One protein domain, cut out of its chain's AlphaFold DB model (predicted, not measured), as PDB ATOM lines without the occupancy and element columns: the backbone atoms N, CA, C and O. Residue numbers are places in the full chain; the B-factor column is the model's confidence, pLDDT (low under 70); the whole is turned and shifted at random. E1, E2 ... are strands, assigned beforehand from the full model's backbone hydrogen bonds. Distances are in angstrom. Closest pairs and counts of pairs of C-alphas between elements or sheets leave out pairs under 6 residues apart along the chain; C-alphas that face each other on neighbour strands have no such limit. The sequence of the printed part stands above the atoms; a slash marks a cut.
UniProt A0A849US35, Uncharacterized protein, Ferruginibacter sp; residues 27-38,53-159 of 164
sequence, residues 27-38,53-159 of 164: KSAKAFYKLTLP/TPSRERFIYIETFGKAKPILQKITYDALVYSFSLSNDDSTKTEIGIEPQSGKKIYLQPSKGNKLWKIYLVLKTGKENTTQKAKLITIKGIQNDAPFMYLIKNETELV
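This is residues 27 to 38 and 53 to 159 of the 164 residues of an uncharacterized protein of Ferruginibacter sp (UniProt A0A849US35). One long sheet folds back on itself into a flattened, partly closed barrel: E9, E8 and E3 make one leaf, E7, E2, E1 and E10 the other, and E4 is the fold between them. E9 runs on into E10, which ties the two leaves together on the open side, while the small hairpin of E5 and E6 sits to one side, near E10. The printed part has 119 residues, with ten named strands, E1 to E10 in chain order, and no named helix: all strand. The sheet order is E9, E8, E3, E4, E7, E2, E1, E10, mixed, with E5 and E6 as a separate antiparallel sheet. The whole is compact, with a radius of gyration of the C-alphas of 14.5 A and spans of 43 by 32 by 21 A.

E4, residues 80 to 89, is the hinge of the folded sheet and bends by 55 degrees at residue 83. Its pairing is staggered: residues 80 to 82 pair with E3, residues 71 to 77, in a hairpin (N 82 to O 75, 3.0 A), and residues 82 to 89 pair with E7, residues 115 to 123 (N 87 to O 118, 2.9 A). Beyond E3 comes E8, residues 137 to 143, antiparallel to it at 169 degrees (N 140 to O 74, 2.8 A). E9, residues 146 to 152, is an edge strand and forms a hairpin with E8 (N 148 to O 141, 2.8 A). Beyond E7 come E2, residues 55 to 64 (N 119 to O 60, 2.7 A), and then E1, residues 27 to 36, antiparallel to E2 (N 30 to O 61, 2.9 A). E10, residues 155 to 158, is the other edge strand, parallel to E1 at 49 degrees (N 158 to O 33, 2.8 A). E9 runs on into E10 at 59 degrees, and the closest C-alphas of E1 and E9 are those of Ala 29 and Ile 152, 6.8 A. E5, residues 94 to 98, and E6, residues 105 to 108, form a hairpin (N 96 to O 106, 2.9 A); the closest C-alphas of E5 and E10 are those of Ile 98 and Leu 158, 5.4 A.

E1 starts at C-alpha 27 (-2.579, -9.996, 0.083) and is 30.4 A long; E2 is 29.6 A, E4 26.0 A and E7 25.6 A. E10 ends at C-alpha 158 (-9.345, -31.212, -3.403).

Residues 39 to 52 are not printed, and C-alphas 38 and 53 are 7.3 A apart across the cut. The link from E7 to E8, residues 124 to 136, is long; pLDDT is under 70 at residues 126 to 127 and 129 to 131.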
ATOM      1  N   LYS A  27      -2.724  -9.728  -1.349       94.19
ATOM      2  CA  LYS A  27      -2.579  -9.996   0.083       94.19
ATOM      3  C   LYS A  27      -2.247 -11.459   0.329       94.19
ATOM      4  O   LYS A  27      -1.340 -11.758   1.102       94.19
ATOM      5  N   SER A  28      -3.005 -12.355  -0.295       95.25
ATOM      6  CA  SER A  28      -2.838 -13.796  -0.149       95.25
ATOM      7  C   SER A  28      -3.198 -14.514  -1.447       95.25
ATOM      8  O   SER A  28      -3.974 -14.009  -2.255       95.25
ATOM      9  N   ALA A  29      -2.617 -15.691  -1.664       96.44
ATOM     10  CA  ALA A  29      -2.974 -16.557  -2.778       96.44
ATOM     11  C   ALA A  29      -2.874 -18.022  -2.359       96.44
ATOM     12  O   ALA A  29      -1.962 -18.398  -1.618       96.44
ATOM     13  N   LYS A  30      -3.810 -18.842  -2.835       96.56
ATOM     14  CA  LYS A  30      -3.869 -20.282  -2.575       96.56
ATOM     15  C   LYS A  30      -4.162 -21.021  -3.870       96.56
ATOM     16  O   LYS A  30      -5.109 -20.675  -4.572       96.56
ATOM     17  N   ALA A  31      -3.339 -22.014  -4.177       96.69
ATOM     18  CA  ALA A  31      -3.468 -22.832  -5.370       96.69
ATOM     19  C   ALA A  31      -4.079 -24.187  -5.027       96.69
ATOM     20  O   ALA A  31      -3.745 -24.782  -3.999       96.69
ATOM     21  N   PHE A  32      -4.943 -24.669  -5.908       95.12
ATOM     22  CA  PHE A  32      -5.675 -25.910  -5.732       95.12
ATOM     23  C   PHE A  32      -5.694 -26.721  -7.022       95.12
ATOM     24  O   PHE A  32      -5.639 -26.159  -8.121       95.12
ATOM     25  N   TYR A  33      -5.845 -28.034  -6.874       93.00
ATOM     26  CA  TYR A  33      -6.176 -28.916  -7.984       93.00
ATOM     27  C   TYR A  33      -7.216 -29.963  -7.607       93.00
ATOM     28  O   TYR A  33      -7.343 -30.338  -6.442       93.00
ATOM     29  N   LYS A  34      -7.926 -30.455  -8.621       91.50
ATOM     30  CA  LYS A  34      -8.800 -31.626  -8.548       91.50
ATOM     31  C   LYS A  34      -8.306 -32.676  -9.530       91.50
ATOM     32  O   LYS A  34      -7.892 -32.339 -10.640       91.50
ATOM     33  N   LEU A  35      -8.341 -33.938  -9.119       88.56
ATOM     34  CA  LEU A  35      -8.119 -35.065 -10.017       88.56
ATOM     35  C   LEU A  35      -9.464 -35.594 -10.509       88.56
ATOM     36  O   LEU A  35     -10.389 -35.789  -9.725       88.56
ATOM     37  N   THR A  36      -9.561 -35.850 -11.808       84.31
ATOM     38  CA  THR A  36     -10.725 -36.491 -12.424       84.31
ATOM     39  C   THR A  36     -10.272 -37.773 -13.099       84.31
ATOM     40  O   THR A  36      -9.450 -37.748 -14.017       84.31
ATOM     41  N   LEU A  37     -10.801 -38.905 -12.639       81.06
ATOM     42  CA  LEU A  37     -10.551 -40.199 -13.263       81.06
ATOM     43  C   LEU A  37     -11.486 -40.387 -14.468       81.06
ATOM     44  O   LEU A  37     -12.676 -40.081 -14.369       81.06
ATOM     45  N   PRO A  38     -10.986 -40.896 -15.608       78.06
ATOM     46  CA  PRO A  38     -11.842 -41.340 -16.701       78.06
ATOM     47  C   PRO A  38     -12.792 -42.445 -16.220       78.06
ATOM     48  O   PRO A  38     -12.338 -43.439 -15.660       78.06
ATOM     49  N   THR A  53      -5.326 -42.425 -17.480       78.94
ATOM     50  CA  THR A  53      -4.552 -41.319 -16.913       78.94
ATOM     51  C   THR A  53      -5.531 -40.312 -16.306       78.94
ATOM     52  O   THR A  53      -6.413 -39.844 -17.034       78.94
ATOM     53  N   PRO A  54      -5.425 -39.975 -15.008       82.00
ATOM     54  CA  PRO A  54      -6.258 -38.940 -14.409       82.00
ATOM     55  C   PRO A  54      -6.018 -37.601 -15.106       82.00
ATOM     56  O   PRO A  54      -4.878 -37.274 -15.439       82.00
ATOM     57  N   SER A  55      -7.083 -36.824 -15.284       83.62
ATOM     58  CA  SER A  55      -6.996 -35.409 -15.646       83.62
ATOM     59  C   SER A  55      -6.805 -34.573 -14.383       83.62
ATOM     60  O   SER A  55      -7.340 -34.918 -13.328       83.62
ATOM     61  N   ARG A  56      -6.051 -33.475 -14.481       87.25
ATOM     62  CA  ARG A  56      -5.870 -32.526 -13.383       87.25
ATOM     63  C   ARG A  56      -6.474 -31.181 -13.773       87.25
ATOM     64  O   ARG A  56      -6.058 -30.565 -14.744       87.25
ATOM     65  N   GLU A  57      -7.436 -30.714 -12.990       90.38
ATOM     66  CA  GLU A  57      -7.977 -29.361 -13.104       90.38
ATOM     67  C   GLU A  57      -7.294 -28.474 -12.063       90.38
ATOM     68  O   GLU A  57      -7.331 -28.791 -10.875       90.38
ATOM     69  N   ARG A  58      -6.681 -27.364 -12.488       93.00
ATOM     70  CA  ARG A  58      -6.001 -26.417 -11.596       93.00
ATOM     71  C   ARG A  58      -6.722 -25.083 -11.527       93.00
ATOM     72  O   ARG A  58      -7.202 -24.557 -12.531       93.00
ATOM     73  N   PHE A  59      -6.713 -24.487 -10.345       95.56
ATOM     74  CA  PHE A  59      -7.204 -23.133 -10.141       95.56
ATOM     75  C   PHE A  59      -6.519 -22.469  -8.948       95.56
ATOM     76  O   PHE A  59      -5.991 -23.122  -8.048       95.56
ATOM     77  N   ILE A  60      -6.519 -21.140  -8.935       97.56
ATOM     78  CA  ILE A  60      -5.925 -20.340  -7.861       97.56
ATOM     79  C   ILE A  60      -6.975 -19.368  -7.348       97.56
ATOM     80  O   ILE A  60      -7.685 -18.748  -8.131       97.56
ATOM     81  N   TYR A  61      -7.031 -19.187  -6.036       97.12
ATOM     82  CA  TYR A  61      -7.725 -18.061  -5.432       97.12
ATOM     83  C   TYR A  61      -6.716 -17.007  -4.997       97.12
ATOM     84  O   TYR A  61      -5.749 -17.328  -4.304       97.12
ATOM     85  N   ILE A  62      -6.945 -15.754  -5.389       96.38
ATOM     86  CA  ILE A  62      -6.153 -14.605  -4.939       96.38
ATOM     87  C   ILE A  62      -7.038 -13.629  -4.172       96.38
ATOM     88  O   ILE A  62      -8.145 -13.304  -4.594       96.38
ATOM     89  N   GLU A  63      -6.535 -13.146  -3.045       95.69
ATOM     90  CA  GLU A  63      -7.118 -12.042  -2.297       95.69
ATOM     91  C   GLU A  63      -6.313 -10.776  -2.596       95.69
ATOM     92  O   GLU A  63      -5.108 -10.728  -2.336       95.69
ATOM     93  N   THR A  64      -6.960  -9.741  -3.123       94.44
ATOM     94  CA  THR A  64      -6.333  -8.436  -3.366       94.44
ATOM     95  C   THR A  64      -6.648  -7.453  -2.252       94.44
ATOM     96  O   THR A  64      -7.724  -7.502  -1.654       94.44
ATOM     97  N   PHE A  65      -5.729  -6.521  -1.995       92.44
ATOM     98  CA  PHE A  65      -6.040  -5.369  -1.154       92.44
ATOM     99  C   PHE A  65      -7.042  -4.459  -1.868       92.44
ATOM    100  O   PHE A  65      -6.818  -4.039  -3.003       92.44
ATOM    101  N   GLY A  66      -8.146  -4.136  -1.196       90.19
ATOM    102  CA  GLY A  66      -9.220  -3.360  -1.811       90.19
ATOM    103  C   GLY A  66     -10.006  -4.146  -2.867       90.19
ATOM    104  O   GLY A  66      -9.933  -5.373  -2.956       90.19
ATOM    105  N   LYS A  67     -10.777  -3.413  -3.679       89.62
ATOM    106  CA  LYS A  67     -11.710  -3.973  -4.676       89.62
ATOM    107  C   LYS A  67     -11.195  -3.952  -6.119       89.62
ATOM    108  O   LYS A  67     -11.917  -4.372  -7.019       89.62
ATOM    109  N   ALA A  68      -9.988  -3.438  -6.353       87.69
ATOM    110  CA  ALA A  68      -9.443  -3.304  -7.699       87.69
ATOM    111  C   ALA A  68      -9.178  -4.679  -8.331       87.69
ATOM    112  O   ALA A  68      -8.635  -5.574  -7.681       87.69
ATOM    113  N   LYS A  69      -9.554  -4.835  -9.606       91.12
ATOM    114  CA  LYS A  69      -9.263  -6.043 -10.382       91.12
ATOM    115  C   LYS A  69      -7.775  -6.072 -10.745       91.12
ATOM    116  O   LYS A  69      -7.317  -5.124 -11.382       91.12
ATOM    117  N   PRO A  70      -7.032  -7.135 -10.394       91.44
ATOM    118  CA  PRO A  70      -5.628  -7.241 -10.760       91.44
ATOM    119  C   PRO A  70      -5.478  -7.529 -12.257       91.44
ATOM    120  O   PRO A  70      -6.226  -8.334 -12.821       91.44
ATOM    121  N   ILE A  71      -4.477  -6.916 -12.895       94.38
ATOM    122  CA  ILE A  71      -4.114  -7.215 -14.286       94.38
ATOM    123  C   ILE A  71      -3.029  -8.291 -14.270       94.38
ATOM    124  O   ILE A  71      -1.867  -8.028 -13.963       94.38
ATOM    125  N   LEU A  72      -3.418  -9.526 -14.577       96.12
ATOM    126  CA  LEU A  72      -2.504 -10.664 -14.650       96.12
ATOM    127  C   LEU A  72      -1.901 -10.765 -16.054       96.12
ATOM    128  O   LEU A  72      -2.596 -10.565 -17.046       96.12
ATOM    129  N   GLN A  73      -0.619 -11.108 -16.134       96.06
ATOM    130  CA  GLN A  73       0.106 -11.247 -17.400       96.06
ATOM    131  C   GLN A  73       0.607 -12.668 -17.639       96.06
ATOM    132  O   GLN A  73       0.563 -13.167 -18.761       96.06
ATOM    133  N   LYS A  74       1.114 -13.331 -16.593       96.56
ATOM    134  CA  LYS A  74       1.701 -14.667 -16.718       96.56
ATOM    135  C   LYS A  74       1.522 -15.457 -15.434       96.56
ATOM    136  O   LYS A  74       1.827 -14.955 -14.354       96.56
ATOM    137  N   ILE A  75       1.102 -16.708 -15.580       96.62
ATOM    138  CA  ILE A  75       1.085 -17.687 -14.498       96.62
ATOM    139  C   ILE A  75       1.922 -18.882 -14.930       96.62
ATOM    140  O   ILE A  75       1.754 -19.394 -16.041       96.62
ATOM    141  N   THR A  76       2.838 -19.303 -14.064       94.25
ATOM    142  CA  THR A  76       3.635 -20.511 -14.283       94.25
ATOM    143  C   THR A  76       3.522 -21.472 -13.122       94.25
ATOM    144  O   THR A  76       3.485 -21.046 -11.970       94.25
ATOM    145  N   TYR A  77       3.500 -22.760 -13.446       92.56
ATOM    146  CA  TYR A  77       3.720 -23.857 -12.509       92.56
ATOM    147  C   TYR A  77       5.062 -24.468 -12.875       92.56
ATOM    148  O   TYR A  77       5.213 -25.037 -13.958       92.56
ATOM    149  N   ASP A  78       6.050 -24.277 -12.009       89.12
ATOM    150  CA  ASP A  78       7.456 -24.528 -12.289       89.12
ATOM    151  C   ASP A  78       7.866 -23.836 -13.610       89.12
ATOM    152  O   ASP A  78       7.823 -22.604 -13.704       89.12
ATOM    153  N   ALA A  79       8.207 -24.604 -14.649       87.94
ATOM    154  CA  ALA A  79       8.567 -24.087 -15.973       87.94
ATOM    155  C   ALA A  79       7.379 -23.970 -16.954       87.94
ATOM    156  O   ALA A  79       7.521 -23.378 -18.026       87.94
ATOM    157  N   LEU A  80       6.209 -24.523 -16.619       91.00
ATOM    158  CA  LEU A  80       5.057 -24.592 -17.519       91.00
ATOM    159  C   LEU A  80       4.224 -23.312 -17.457       91.00
ATOM    160  O   LEU A  80       3.908 -22.817 -16.376       91.00
ATOM    161  N   VAL A  81       3.833 -22.797 -18.623       93.25
ATOM    162  CA  VAL A  81       3.024 -21.577 -18.753       93.25
ATOM    163  C   VAL A  81       1.551 -21.929 -18.925       93.25
ATOM    164  O   VAL A  81       1.193 -22.758 -19.763       93.25
ATOM    165  N   TYR A  82       0.698 -21.247 -18.166       94.56
ATOM    166  CA  TYR A  82      -0.747 -21.431 -18.204       94.56
ATOM    167  C   TYR A  82      -1.431 -20.243 -18.867       94.56
ATOM    168  O   TYR A  82      -1.100 -19.084 -18.604       94.56
ATOM    169  N   SER A  83      -2.414 -20.555 -19.703       95.06
ATOM    170  CA  SER A  83      -3.496 -19.635 -20.024       95.06
ATOM    171  C   SER A  83      -4.423 -19.544 -18.817       95.06
ATOM    172  O   SER A  83      -4.570 -20.509 -18.064       95.06
ATOM    173  N   PHE A  84      -5.045 -18.387 -18.618       96.81
ATOM    174  CA  PHE A  84      -5.901 -18.175 -17.462       96.81
ATOM    175  C   PHE A  84      -7.113 -17.308 -17.779       96.81
ATOM    176  O   PHE A  84      -7.061 -16.434 -18.645       96.81
ATOM    177  N   SER A  85      -8.185 -17.522 -17.023       96.38
ATOM    178  CA  SER A  85      -9.312 -16.598 -16.926       96.38
ATOM    179  C   SER A  85      -9.519 -16.205 -15.465       96.38
ATOM    180  O   SER A  85      -9.290 -17.001 -14.554       96.38
ATOM    181  N   LEU A  86      -9.897 -14.947 -15.236       96.00
ATOM    182  CA  LEU A  86     -10.072 -14.374 -13.903       96.00
ATOM    183  C   LEU A  86     -11.546 -14.034 -13.694       96.00
ATOM    184  O   LEU A  86     -12.078 -13.163 -14.387       96.00
ATOM    185  N   SER A  87     -12.180 -14.676 -12.718       95.88
ATOM    186  CA  SER A  87     -13.538 -14.366 -12.283       95.88
ATOM    187  C   SER A  87     -13.536 -13.765 -10.883       95.88
ATOM    188  O   SER A  87     -12.716 -14.103 -10.026       95.88
ATOM    189  N   ASN A  88     -14.476 -12.860 -10.655       92.88
ATOM    190  CA  ASN A  88     -14.779 -12.362  -9.325       92.88
ATOM    191  C   ASN A  88     -15.501 -13.458  -8.518       92.88
ATOM    192  O   ASN A  88     -16.324 -14.178  -9.080       92.88
ATOM    193  N   ASP A  89     -15.185 -13.576  -7.230       89.25
ATOM    194  CA  ASP A  89     -15.998 -14.302  -6.261       89.25
ATOM    195  C   ASP A  89     -16.596 -13.297  -5.262       89.25
ATOM    196  O   ASP A  89     -15.906 -12.755  -4.392       89.25
ATOM    197  N   ASP A  90     -17.884 -12.998  -5.441       86.62
ATOM    198  CA  ASP A  90     -18.625 -12.034  -4.619       86.62
ATOM    199  C   ASP A  90     -19.090 -12.611  -3.273       86.62
ATOM    200  O   ASP A  90     -19.654 -11.883  -2.451       86.62
ATOM    201  N   SER A  91     -18.834 -13.893  -3.019       86.94
ATOM    202  CA  SER A  91     -19.257 -14.558  -1.793       86.94
ATOM    203  C   SER A  91     -18.491 -14.021  -0.584       86.94
ATOM    204  O   SER A  91     -17.279 -13.796  -0.611       86.94
ATOM    205  N   THR A  92     -19.190 -13.864   0.537       88.19
ATOM    206  CA  THR A  92     -18.551 -13.537   1.823       88.19
ATOM    207  C   THR A  92     -17.735 -14.710   2.361       88.19
ATOM    208  O   THR A  92     -16.782 -14.509   3.110       88.19
ATOM    209  N   LYS A  93     -18.100 -15.933   1.964       92.56
ATOM    210  CA  LYS A  93     -17.425 -17.186   2.282       92.56
ATOM    211  C   LYS A  93     -17.697 -18.188   1.159       92.56
ATOM    212  O   LYS A  93     -18.856 -18.464   0.868       92.56
ATOM    213  N   THR A  94     -16.648 -18.757   0.578       91.44
ATOM    214  CA  THR A  94     -16.743 -19.704  -0.545       91.44
ATOM    215  C   THR A  94     -16.261 -21.079  -0.111       91.44
ATOM    216  O   THR A  94     -15.143 -21.198   0.393       91.44
ATOM    217  N   GLU A  95     -17.073 -22.118  -0.315       93.31
ATOM    218  CA  GLU A  95     -16.625 -23.514  -0.227       93.31
ATOM    219  C   GLU A  95     -15.830 -23.874  -1.486       93.31
ATOM    220  O   GLU A  95     -16.328 -23.748  -2.602       93.31
ATOM    221  N   ILE A  96     -14.580 -24.302  -1.319       92.06
ATOM    222  CA  ILE A  96     -13.679 -24.582  -2.449       92.06
ATOM    223  C   ILE A  96     -13.684 -26.070  -2.816       92.06
ATOM    224  O   ILE A  96     -13.490 -26.445  -3.977       92.06
ATOM    225  N   GLY A  97     -13.913 -26.922  -1.820       92.25
ATOM    226  CA  GLY A  97     -13.928 -28.373  -1.938       92.25
ATOM    227  C   GLY A  97     -13.598 -29.037  -0.609       92.25
ATOM    228  O   GLY A  97     -13.563 -28.381   0.436       92.25
ATOM    229  N   ILE A  98     -13.336 -30.337  -0.668       94.06
ATOM    230  CA  ILE A  98     -13.044 -31.169   0.499       94.06
ATOM    231  C   ILE A  98     -11.585 -31.631   0.429       94.06
ATOM    232  O   ILE A  98     -11.110 -32.040  -0.629       94.06
ATOM    233  N   GLU A  99     -10.863 -31.544   1.545       93.00
ATOM    234  CA  GLU A  99      -9.508 -32.088   1.662       93.00
ATOM    235  C   GLU A  99      -9.563 -33.627   1.722       93.00
ATOM    236  O   GLU A  99     -10.183 -34.162   2.644       93.00
ATOM    237  N   PRO A 100      -8.898 -34.359   0.804       89.88
ATOM    238  CA  PRO A 100      -9.038 -35.815   0.713       89.88
ATOM    239  C   PRO A 100      -8.627 -36.576   1.980       89.88
ATOM    240  O   PRO A 100      -9.216 -37.601   2.297       89.88
ATOM    241  N   GLN A 101      -7.612 -36.090   2.701       89.62
ATOM    242  CA  GLN A 101      -7.062 -36.798   3.863       89.62
ATOM    243  C   GLN A 101      -7.914 -36.641   5.123       89.62
ATOM    244  O   GLN A 101      -8.006 -37.570   5.917       89.62
ATOM    245  N   SER A 102      -8.508 -35.465   5.328       91.88
ATOM    246  CA  SER A 102      -9.257 -35.154   6.548       91.88
ATOM    247  C   SER A 102     -10.773 -35.191   6.359       91.88
ATOM    248  O   SER A 102     -11.506 -35.131   7.344       91.88
ATOM    249  N   GLY A 103     -11.263 -35.213   5.114       91.38
ATOM    250  CA  GLY A 103     -12.682 -35.031   4.803       91.38
ATOM    251  C   GLY A 103     -13.200 -33.623   5.127       91.38
ATOM    252  O   GLY A 103     -14.401 -33.363   5.065       91.38
ATOM    253  N   LYS A 104     -12.317 -32.680   5.480       93.56
ATOM    254  CA  LYS A 104     -12.714 -31.341   5.906       93.56
ATOM    255  C   LYS A 104     -13.023 -30.451   4.707       93.56
ATOM    256  O   LYS A 104     -12.207 -30.288   3.800       93.56
ATOM    257  N   LYS A 105     -14.171 -29.777   4.763       94.88
ATOM    258  CA  LYS A 105     -14.527 -28.707   3.826       94.88
ATOM    259  C   LYS A 105     -13.587 -27.509   3.982       94.88
ATOM    260  O   LYS A 105     -13.397 -26.989   5.087       94.88
ATOM    261  N   ILE A 106     -13.019 -27.051   2.872       94.25
ATOM    262  CA  ILE A 106     -12.157 -25.871   2.820       94.25
ATOM    263  C   ILE A 106     -12.987 -24.659   2.412       94.25
ATOM    264  O   ILE A 106     -13.618 -24.647   1.355       94.25
ATOM    265  N   TYR A 107     -12.911 -23.611   3.230       95.00
ATOM    266  CA  TYR A 107     -13.551 -22.330   2.966       95.00
ATOM    267  C   TYR A 107     -12.525 -21.216   2.796       95.00
ATOM    268  O   TYR A 107     -11.513 -21.177   3.502       95.00
ATOM    269  N   LEU A 108     -12.821 -20.276   1.903       95.00
ATOM    270  CA  LEU A 108     -12.105 -19.011   1.790       95.00
ATOM    271  C   LEU A 108     -13.035 -17.856   2.104       95.00
ATOM    272  O   LEU A 108     -14.194 -17.848   1.705       95.00
ATOM    273  N   GLN A 109     -12.502 -16.880   2.824       95.56
ATOM    274  CA  GLN A 109     -13.201 -15.664   3.189       95.56
ATOM    275  C   GLN A 109     -12.223 -14.499   3.015       95.56
ATOM    276  O   GLN A 109     -11.171 -14.503   3.664       95.56
ATOM    277  N   PRO A 110     -12.517 -13.524   2.136       95.56
ATOM    278  CA  PRO A 110     -11.698 -12.330   2.031       95.56
ATOM    279  C   PRO A 110     -11.801 -11.512   3.319       95.56
ATOM    280  O   PRO A 110     -12.837 -11.468   3.987       95.56
ATOM    281  N   SER A 111     -10.720 -10.824   3.666       95.12
ATOM    282  CA  SER A 111     -10.747  -9.883   4.784       95.12
ATOM    283  C   SER A 111     -11.644  -8.688   4.466       95.12
ATOM    284  O   SER A 111     -11.852  -8.341   3.303       95.12
ATOM    285  N   LYS A 112     -12.153  -8.012   5.500       93.81
ATOM    286  CA  LYS A 112     -13.013  -6.834   5.325       93.81
ATOM    287  C   LYS A 112     -12.348  -5.799   4.407       93.81
ATOM    288  O   LYS A 112     -11.229  -5.366   4.664       93.81
ATOM    289  N   GLY A 113     -13.060  -5.406   3.348       92.56
ATOM    290  CA  GLY A 113     -12.600  -4.426   2.356       92.56
ATOM    291  C   GLY A 113     -11.768  -5.001   1.202       92.56
ATOM    292  O   GLY A 113     -11.540  -4.285   0.229       92.56
ATOM    293  N   ASN A 114     -11.367  -6.271   1.273       94.88
ATOM    294  CA  ASN A 114     -10.629  -6.956   0.216       94.88
ATOM    295  C   ASN A 114     -11.556  -7.669  -0.766       94.88
ATOM    296  O   ASN A 114     -12.768  -7.772  -0.557       94.88
ATOM    297  N   LYS A 115     -10.955  -8.180  -1.839       94.56
ATOM    298  CA  LYS A 115     -11.656  -8.916  -2.884       94.56
ATOM    299  C   LYS A 115     -11.015 -10.267  -3.133       94.56
ATOM    300  O   LYS A 115      -9.790 -10.356  -3.203       94.56
ATOM    301  N   LEU A 116     -11.849 -11.294  -3.266       96.44
ATOM    302  CA  LEU A 116     -11.433 -12.631  -3.657       96.44
ATOM    303  C   LEU A 116     -11.674 -12.813  -5.159       96.44
ATOM    304  O   LEU A 116     -12.722 -12.444  -5.684       96.44
ATOM    305  N   TRP A 117     -10.694 -13.386  -5.844       96.19
ATOM    306  CA  TRP A 117     -10.781 -13.710  -7.259       96.19
ATOM    307  C   TRP A 117     -10.399 -15.160  -7.473       96.19
ATOM    308  O   TRP A 117      -9.457 -15.653  -6.847       96.19
ATOM    309  N   LYS A 118     -11.082 -15.813  -8.406       96.81
ATOM    310  CA  LYS A 118     -10.751 -17.157  -8.857       96.81
ATOM    311  C   LYS A 118     -10.088 -17.088 -10.225       96.81
ATOM    312  O   LYS A 118     -10.562 -16.413 -11.136       96.81
ATOM    313  N   ILE A 119      -8.983 -17.798 -10.350       97.50
ATOM    314  CA  ILE A 119      -8.209 -17.954 -11.569       97.50
ATOM    315  C   ILE A 119      -8.390 -19.388 -12.039       97.50
ATOM    316  O   ILE A 119      -7.932 -20.314 -11.368       97.50
ATOM    317  N   TYR A 120      -9.019 -19.567 -13.192       95.81
ATOM    318  CA  TYR A 120      -9.052 -20.854 -13.879       95.81
ATOM    319  C   TYR A 120      -7.810 -20.989 -14.743       95.81
ATOM    320  O   TYR A 120      -7.398 -20.016 -15.377       95.81
ATOM    321  N   LEU A 121      -7.214 -22.178 -14.761       94.88
ATOM    322  CA  LEU A 121      -5.954 -22.426 -15.448       94.88
ATOM    323  C   LEU A 121      -6.127 -23.499 -16.515       94.88
ATOM    324  O   LEU A 121      -6.675 -24.566 -16.261       94.88
ATOM    325  N   VAL A 122      -5.592 -23.221 -17.701       91.88
ATOM    326  CA  VAL A 122      -5.501 -24.178 -18.806       91.88
ATOM    327  C   VAL A 122      -4.055 -24.207 -19.276       91.88
ATOM    328  O   VAL A 122      -3.472 -23.158 -19.564       91.88
ATOM    329  N   LEU A 123      -3.447 -25.392 -19.326       88.69
ATOM    330  CA  LEU A 123      -2.069 -25.528 -19.788       88.69
ATOM    331  C   LEU A 123      -1.973 -25.055 -21.246       88.69
ATOM    332  O   LEU A 123      -2.692 -25.550 -22.109       88.69
ATOM    333  N   LYS A 124      -1.093 -24.084 -21.525       85.06
ATOM    334  CA  LYS A 124      -1.009 -23.464 -22.855       85.06
ATOM    335  C   LYS A 124      -0.367 -24.394 -23.886       85.06
ATOM    336  O   LYS A 124      -0.810 -24.451 -25.027       85.06
ATOM    337  N   THR A 125       0.691 -25.095 -23.486       76.50
ATOM    338  CA  THR A 125       1.474 -25.997 -24.340       76.50
ATOM    339  C   THR A 125       2.157 -27.071 -23.499       76.50
ATOM    340  O   THR A 125       2.641 -26.777 -22.405       76.50
ATOM    341  N   GLY A 126       2.271 -28.282 -24.047       69.81
ATOM    342  CA  GLY A 126       2.931 -29.421 -23.408       69.81
ATOM    343  C   GLY A 126       1.943 -30.446 -22.853       69.81
ATOM    344  O   GLY A 126       0.739 -30.359 -23.082       69.81
ATOM    345  N   LYS A 127       2.472 -31.439 -22.134       69.81
ATOM    346  CA  LYS A 127       1.673 -32.413 -21.387       69.81
ATOM    347  C   LYS A 127       1.848 -32.150 -19.904       69.81
ATOM    348  O   LYS A 127       2.969 -32.013 -19.415       69.81
ATOM    349  N   GLU A 128       0.733 -32.073 -19.200       70.38
ATOM    350  CA  GLU A 128       0.743 -31.969 -17.754       70.38
ATOM    351  C   GLU A 128       1.151 -33.315 -17.156       70.38
ATOM    352  O   GLU A 128       0.546 -34.341 -17.465       70.38
ATOM    353  N   ASN A 129       2.169 -33.327 -16.294       69.06
ATOM    354  CA  ASN A 129       2.433 -34.511 -15.492       69.06
ATOM    355  C   ASN A 129       1.445 -34.536 -14.322       69.06
ATOM    356  O   ASN A 129       1.633 -33.860 -13.307       69.06
ATOM    357  N   THR A 130       0.384 -35.323 -14.468       65.94
ATOM    358  CA  THR A 130      -0.711 -35.401 -13.496       65.94
ATOM    359  C   THR A 130      -0.331 -36.130 -12.208       65.94
ATOM    360  O   THR A 130      -1.123 -36.137 -11.268       65.94
ATOM    361  N   THR A 131       0.902 -36.640 -12.100       64.75
ATOM    362  CA  THR A 131       1.438 -37.265 -10.877       64.75
ATOM    363  C   THR A 131       2.225 -36.301  -9.985       64.75
ATOM    364  O   THR A 131       2.363 -36.547  -8.790       64.75
ATOM    365  N   GLN A 132       2.698 -35.162 -10.507       72.25
ATOM    366  CA  GLN A 132       3.624 -34.295  -9.772       72.25
ATOM    367  C   GLN A 132       2.937 -33.028  -9.252       72.25
ATOM    368  O   GLN A 132       2.316 -32.286 -10.012       72.25
ATOM    369  N   LYS A 133       3.023 -32.760  -7.944       77.31
ATOM    370  CA  LYS A 133       2.658 -31.450  -7.374       77.31
ATOM    371  C   LYS A 133       3.688 -30.407  -7.806       77.31
ATOM    372  O   LYS A 133       4.886 -30.697  -7.793       77.31
ATOM    373  N   ALA A 134       3.229 -29.214  -8.179       80.19
ATOM    374  CA  ALA A 134       4.153 -28.140  -8.526       80.19
ATOM    375  C   ALA A 134       4.923 -27.667  -7.293       80.19
ATOM    376  O   ALA A 134       4.359 -27.572  -6.200       80.19
ATOM    377  N   LYS A 135       6.212 -27.373  -7.476       83.38
ATOM    378  CA  LYS A 135       7.088 -26.905  -6.392       83.38
ATOM    379  C   LYS A 135       7.015 -25.393  -6.231       83.38
ATOM    380  O   LYS A 135       7.168 -24.875  -5.126       83.38
ATOM    381  N   LEU A 136       6.805 -24.679  -7.334       91.19
ATOM    382  CA  LEU A 136       6.718 -23.230  -7.344       91.19
ATOM    383  C   LEU A 136       5.675 -22.752  -8.344       91.19
ATOM    384  O   LEU A 136       5.736 -23.060  -9.529       91.19
ATOM    385  N   ILE A 137       4.757 -21.916  -7.879       95.38
ATOM    386  CA  ILE A 137       3.779 -21.250  -8.730       95.38
ATOM    387  C   ILE A 137       4.074 -19.757  -8.694       95.38
ATOM    388  O   ILE A 137       4.187 -19.167  -7.620       95.38
ATOM    389  N   THR A 138       4.206 -19.141  -9.865       96.25
ATOM    390  CA  THR A 138       4.494 -17.708  -9.987       96.25
ATOM    391  C   THR A 138       3.355 -17.003 -10.699       96.25
ATOM    392  O   THR A 138       2.964 -17.407 -11.791       96.25
ATOM    393  N   ILE A 139       2.869 -15.914 -10.109       96.56
ATOM    394  CA  ILE A 139       1.901 -14.998 -10.713       96.56
ATOM    395  C   ILE A 139       2.619 -13.680 -10.983       96.56
ATOM    396  O   ILE A 139       3.160 -13.070 -10.061       96.56
ATOM    397  N   LYS A 140       2.622 -13.235 -12.240       96.00
ATOM    398  CA  LYS A 140       3.123 -11.920 -12.652       96.00
ATOM    399  C   LYS A 140       1.981 -11.072 -13.193       96.00
ATOM    400  O   LYS A 140       1.122 -11.583 -13.917       96.00
ATOM    401  N   GLY A 141       2.005  -9.787 -12.877       94.44
ATOM    402  CA  GLY A 141       1.001  -8.837 -13.334       94.44
ATOM    403  C   GLY A 141       1.458  -7.391 -13.215       94.44
ATOM    404  O   GLY A 141       2.605  -7.124 -12.859       94.44
ATOM    405  N   ILE A 142       0.542  -6.474 -13.512       89.94
ATOM    406  CA  ILE A 142       0.726  -5.025 -13.391       89.94
ATOM    407  C   ILE A 142      -0.433  -4.451 -12.572       89.94
ATOM    408  O   ILE A 142      -1.574  -4.892 -12.698       89.94
ATOM    409  N   GLN A 143      -0.149  -3.470 -11.723       85.12
ATOM    410  CA  GLN A 143      -1.164  -2.681 -11.034       85.12
ATOM    411  C   GLN A 143      -0.689  -1.236 -10.935       85.12
ATOM    412  O   GLN A 143       0.384  -0.990 -10.393       85.12
ATOM    413  N   ASN A 144      -1.508  -0.293 -11.408       84.00
ATOM    414  CA  ASN A 144      -1.167   1.135 -11.432       84.00
ATOM    415  C   ASN A 144       0.215   1.365 -12.077       84.00
ATOM    416  O   ASN A 144       1.092   1.970 -11.466       84.00
ATOM    417  N   ASP A 145       0.429   0.759 -13.250       83.50
ATOM    418  CA  ASP A 145       1.675   0.801 -14.034       83.50
ATOM    419  C   ASP A 145       2.928   0.205 -13.363       83.50
ATOM    420  O   ASP A 145       3.991   0.134 -13.978       83.50
ATOM    421  N   ALA A 146       2.810  -0.327 -12.143       85.38
ATOM    422  CA  ALA A 146       3.889  -1.026 -11.458       85.38
ATOM    423  C   ALA A 146       3.779  -2.552 -11.656       85.38
ATOM    424  O   ALA A 146       2.721  -3.138 -11.388       85.38
ATOM    425  N   PRO A 147       4.854  -3.240 -12.089       90.94
ATOM    426  CA  PRO A 147       4.860  -4.693 -12.173       90.94
ATOM    427  C   PRO A 147       4.897  -5.324 -10.777       90.94
ATOM    428  O   PRO A 147       5.554  -4.828  -9.860       90.94
ATOM    429  N   PHE A 148       4.247  -6.474 -10.624       91.38
ATOM    430  CA  PHE A 148       4.318  -7.278  -9.409       91.38
ATOM    431  C   PHE A 148       4.576  -8.755  -9.710       91.38
ATOM    432  O   PHE A 148       4.271  -9.272 -10.788       91.38
ATOM    433  N   MET A 149       5.113  -9.445  -8.703       93.81
ATOM    434  CA  MET A 149       5.290 -10.892  -8.694       93.81
ATOM    435  C   MET A 149       4.814 -11.461  -7.359       93.81
ATOM    436  O   MET A 149       5.123 -10.913  -6.303       93.81
ATOM    437  N   TYR A 150       4.081 -12.570  -7.408       94.69
ATOM    438  CA  TYR A 150       3.648 -13.313  -6.232       94.69
ATOM    439  C   TYR A 150       4.011 -14.790  -6.381       94.69
ATOM    440  O   TYR A 150       3.802 -15.377  -7.444       94.69
ATOM    441  N   LEU A 151       4.550 -15.383  -5.315       95.19
ATOM    442  CA  LEU A 151       4.970 -16.783  -5.280       95.19
ATOM    443  C   LEU A 151       4.035 -17.592  -4.381       95.19
ATOM    444  O   LEU A 151       3.783 -17.212  -3.237       95.19
ATOM    445  N   ILE A 152       3.568 -18.732  -4.877       95.56
ATOM    446  CA  ILE A 152       2.841 -19.737  -4.098       95.56
ATOM    447  C   ILE A 152       3.717 -20.985  -4.056       95.56
ATOM    448  O   ILE A 152       4.173 -21.472  -5.089       95.56
ATOM    449  N   LYS A 153       3.994 -21.471  -2.846       91.50
ATOM    450  CA  LYS A 153       4.931 -22.584  -2.621       91.50
ATOM    451  C   LYS A 153       4.258 -23.953  -2.595       91.50
ATOM    452  O   LYS A 153       4.946 -24.954  -2.695       91.50
ATOM    453  N   ASN A 154       2.938 -23.984  -2.428       89.06
ATOM    454  CA  ASN A 154       2.179 -25.211  -2.234       89.06
ATOM    455  C   ASN A 154       0.900 -25.199  -3.072       89.06
ATOM    456  O   ASN A 154       0.272 -24.152  -3.255       89.06
ATOM    457  N   GLU A 155       0.511 -26.388  -3.516       92.19
ATOM    458  CA  GLU A 155      -0.741 -26.677  -4.206       92.19
ATOM    459  C   GLU A 155      -1.528 -27.702  -3.373       92.19
ATOM    460  O   GLU A 155      -0.979 -28.736  -2.975       92.19
ATOM    461  N   THR A 156      -2.797 -27.413  -3.087       92.88
ATOM    462  CA  THR A 156      -3.658 -28.279  -2.270       92.88
ATOM    463  C   THR A 156      -4.568 -29.124  -3.154       92.88
ATOM    464  O   THR A 156      -5.246 -28.604  -4.038       92.88
ATOM    465  N   GLU A 157      -4.599 -30.429  -2.902       93.38
ATOM    466  CA  GLU A 157      -5.547 -31.331  -3.553       93.38
ATOM    467  C   GLU A 157      -6.934 -31.183  -2.946       93.38
ATOM    468  O   GLU A 157      -7.069 -31.096  -1.725       93.38
ATOM    469  N   LEU A 158      -7.950 -31.200  -3.798       93.81
ATOM    470  CA  LEU A 158      -9.345 -31.212  -3.403       93.81
ATOM    471  C   LEU A 158     -10.087 -32.333  -4.121       93.81
ATOM    472  O   LEU A 158      -9.847 -32.602  -5.299       93.81
ATOM    473  N   VAL A 159     -11.060 -32.908  -3.429       90.19
ATOM    474  CA  VAL A 159     -12.146 -33.673  -4.046       90.19
ATOM    475  C   VAL A 159     -13.357 -32.767  -4.259       90.19
ATOM    476  O   VAL A 159     -13.537 -31.753  -3.569       90.19
TER     477      VAL A 159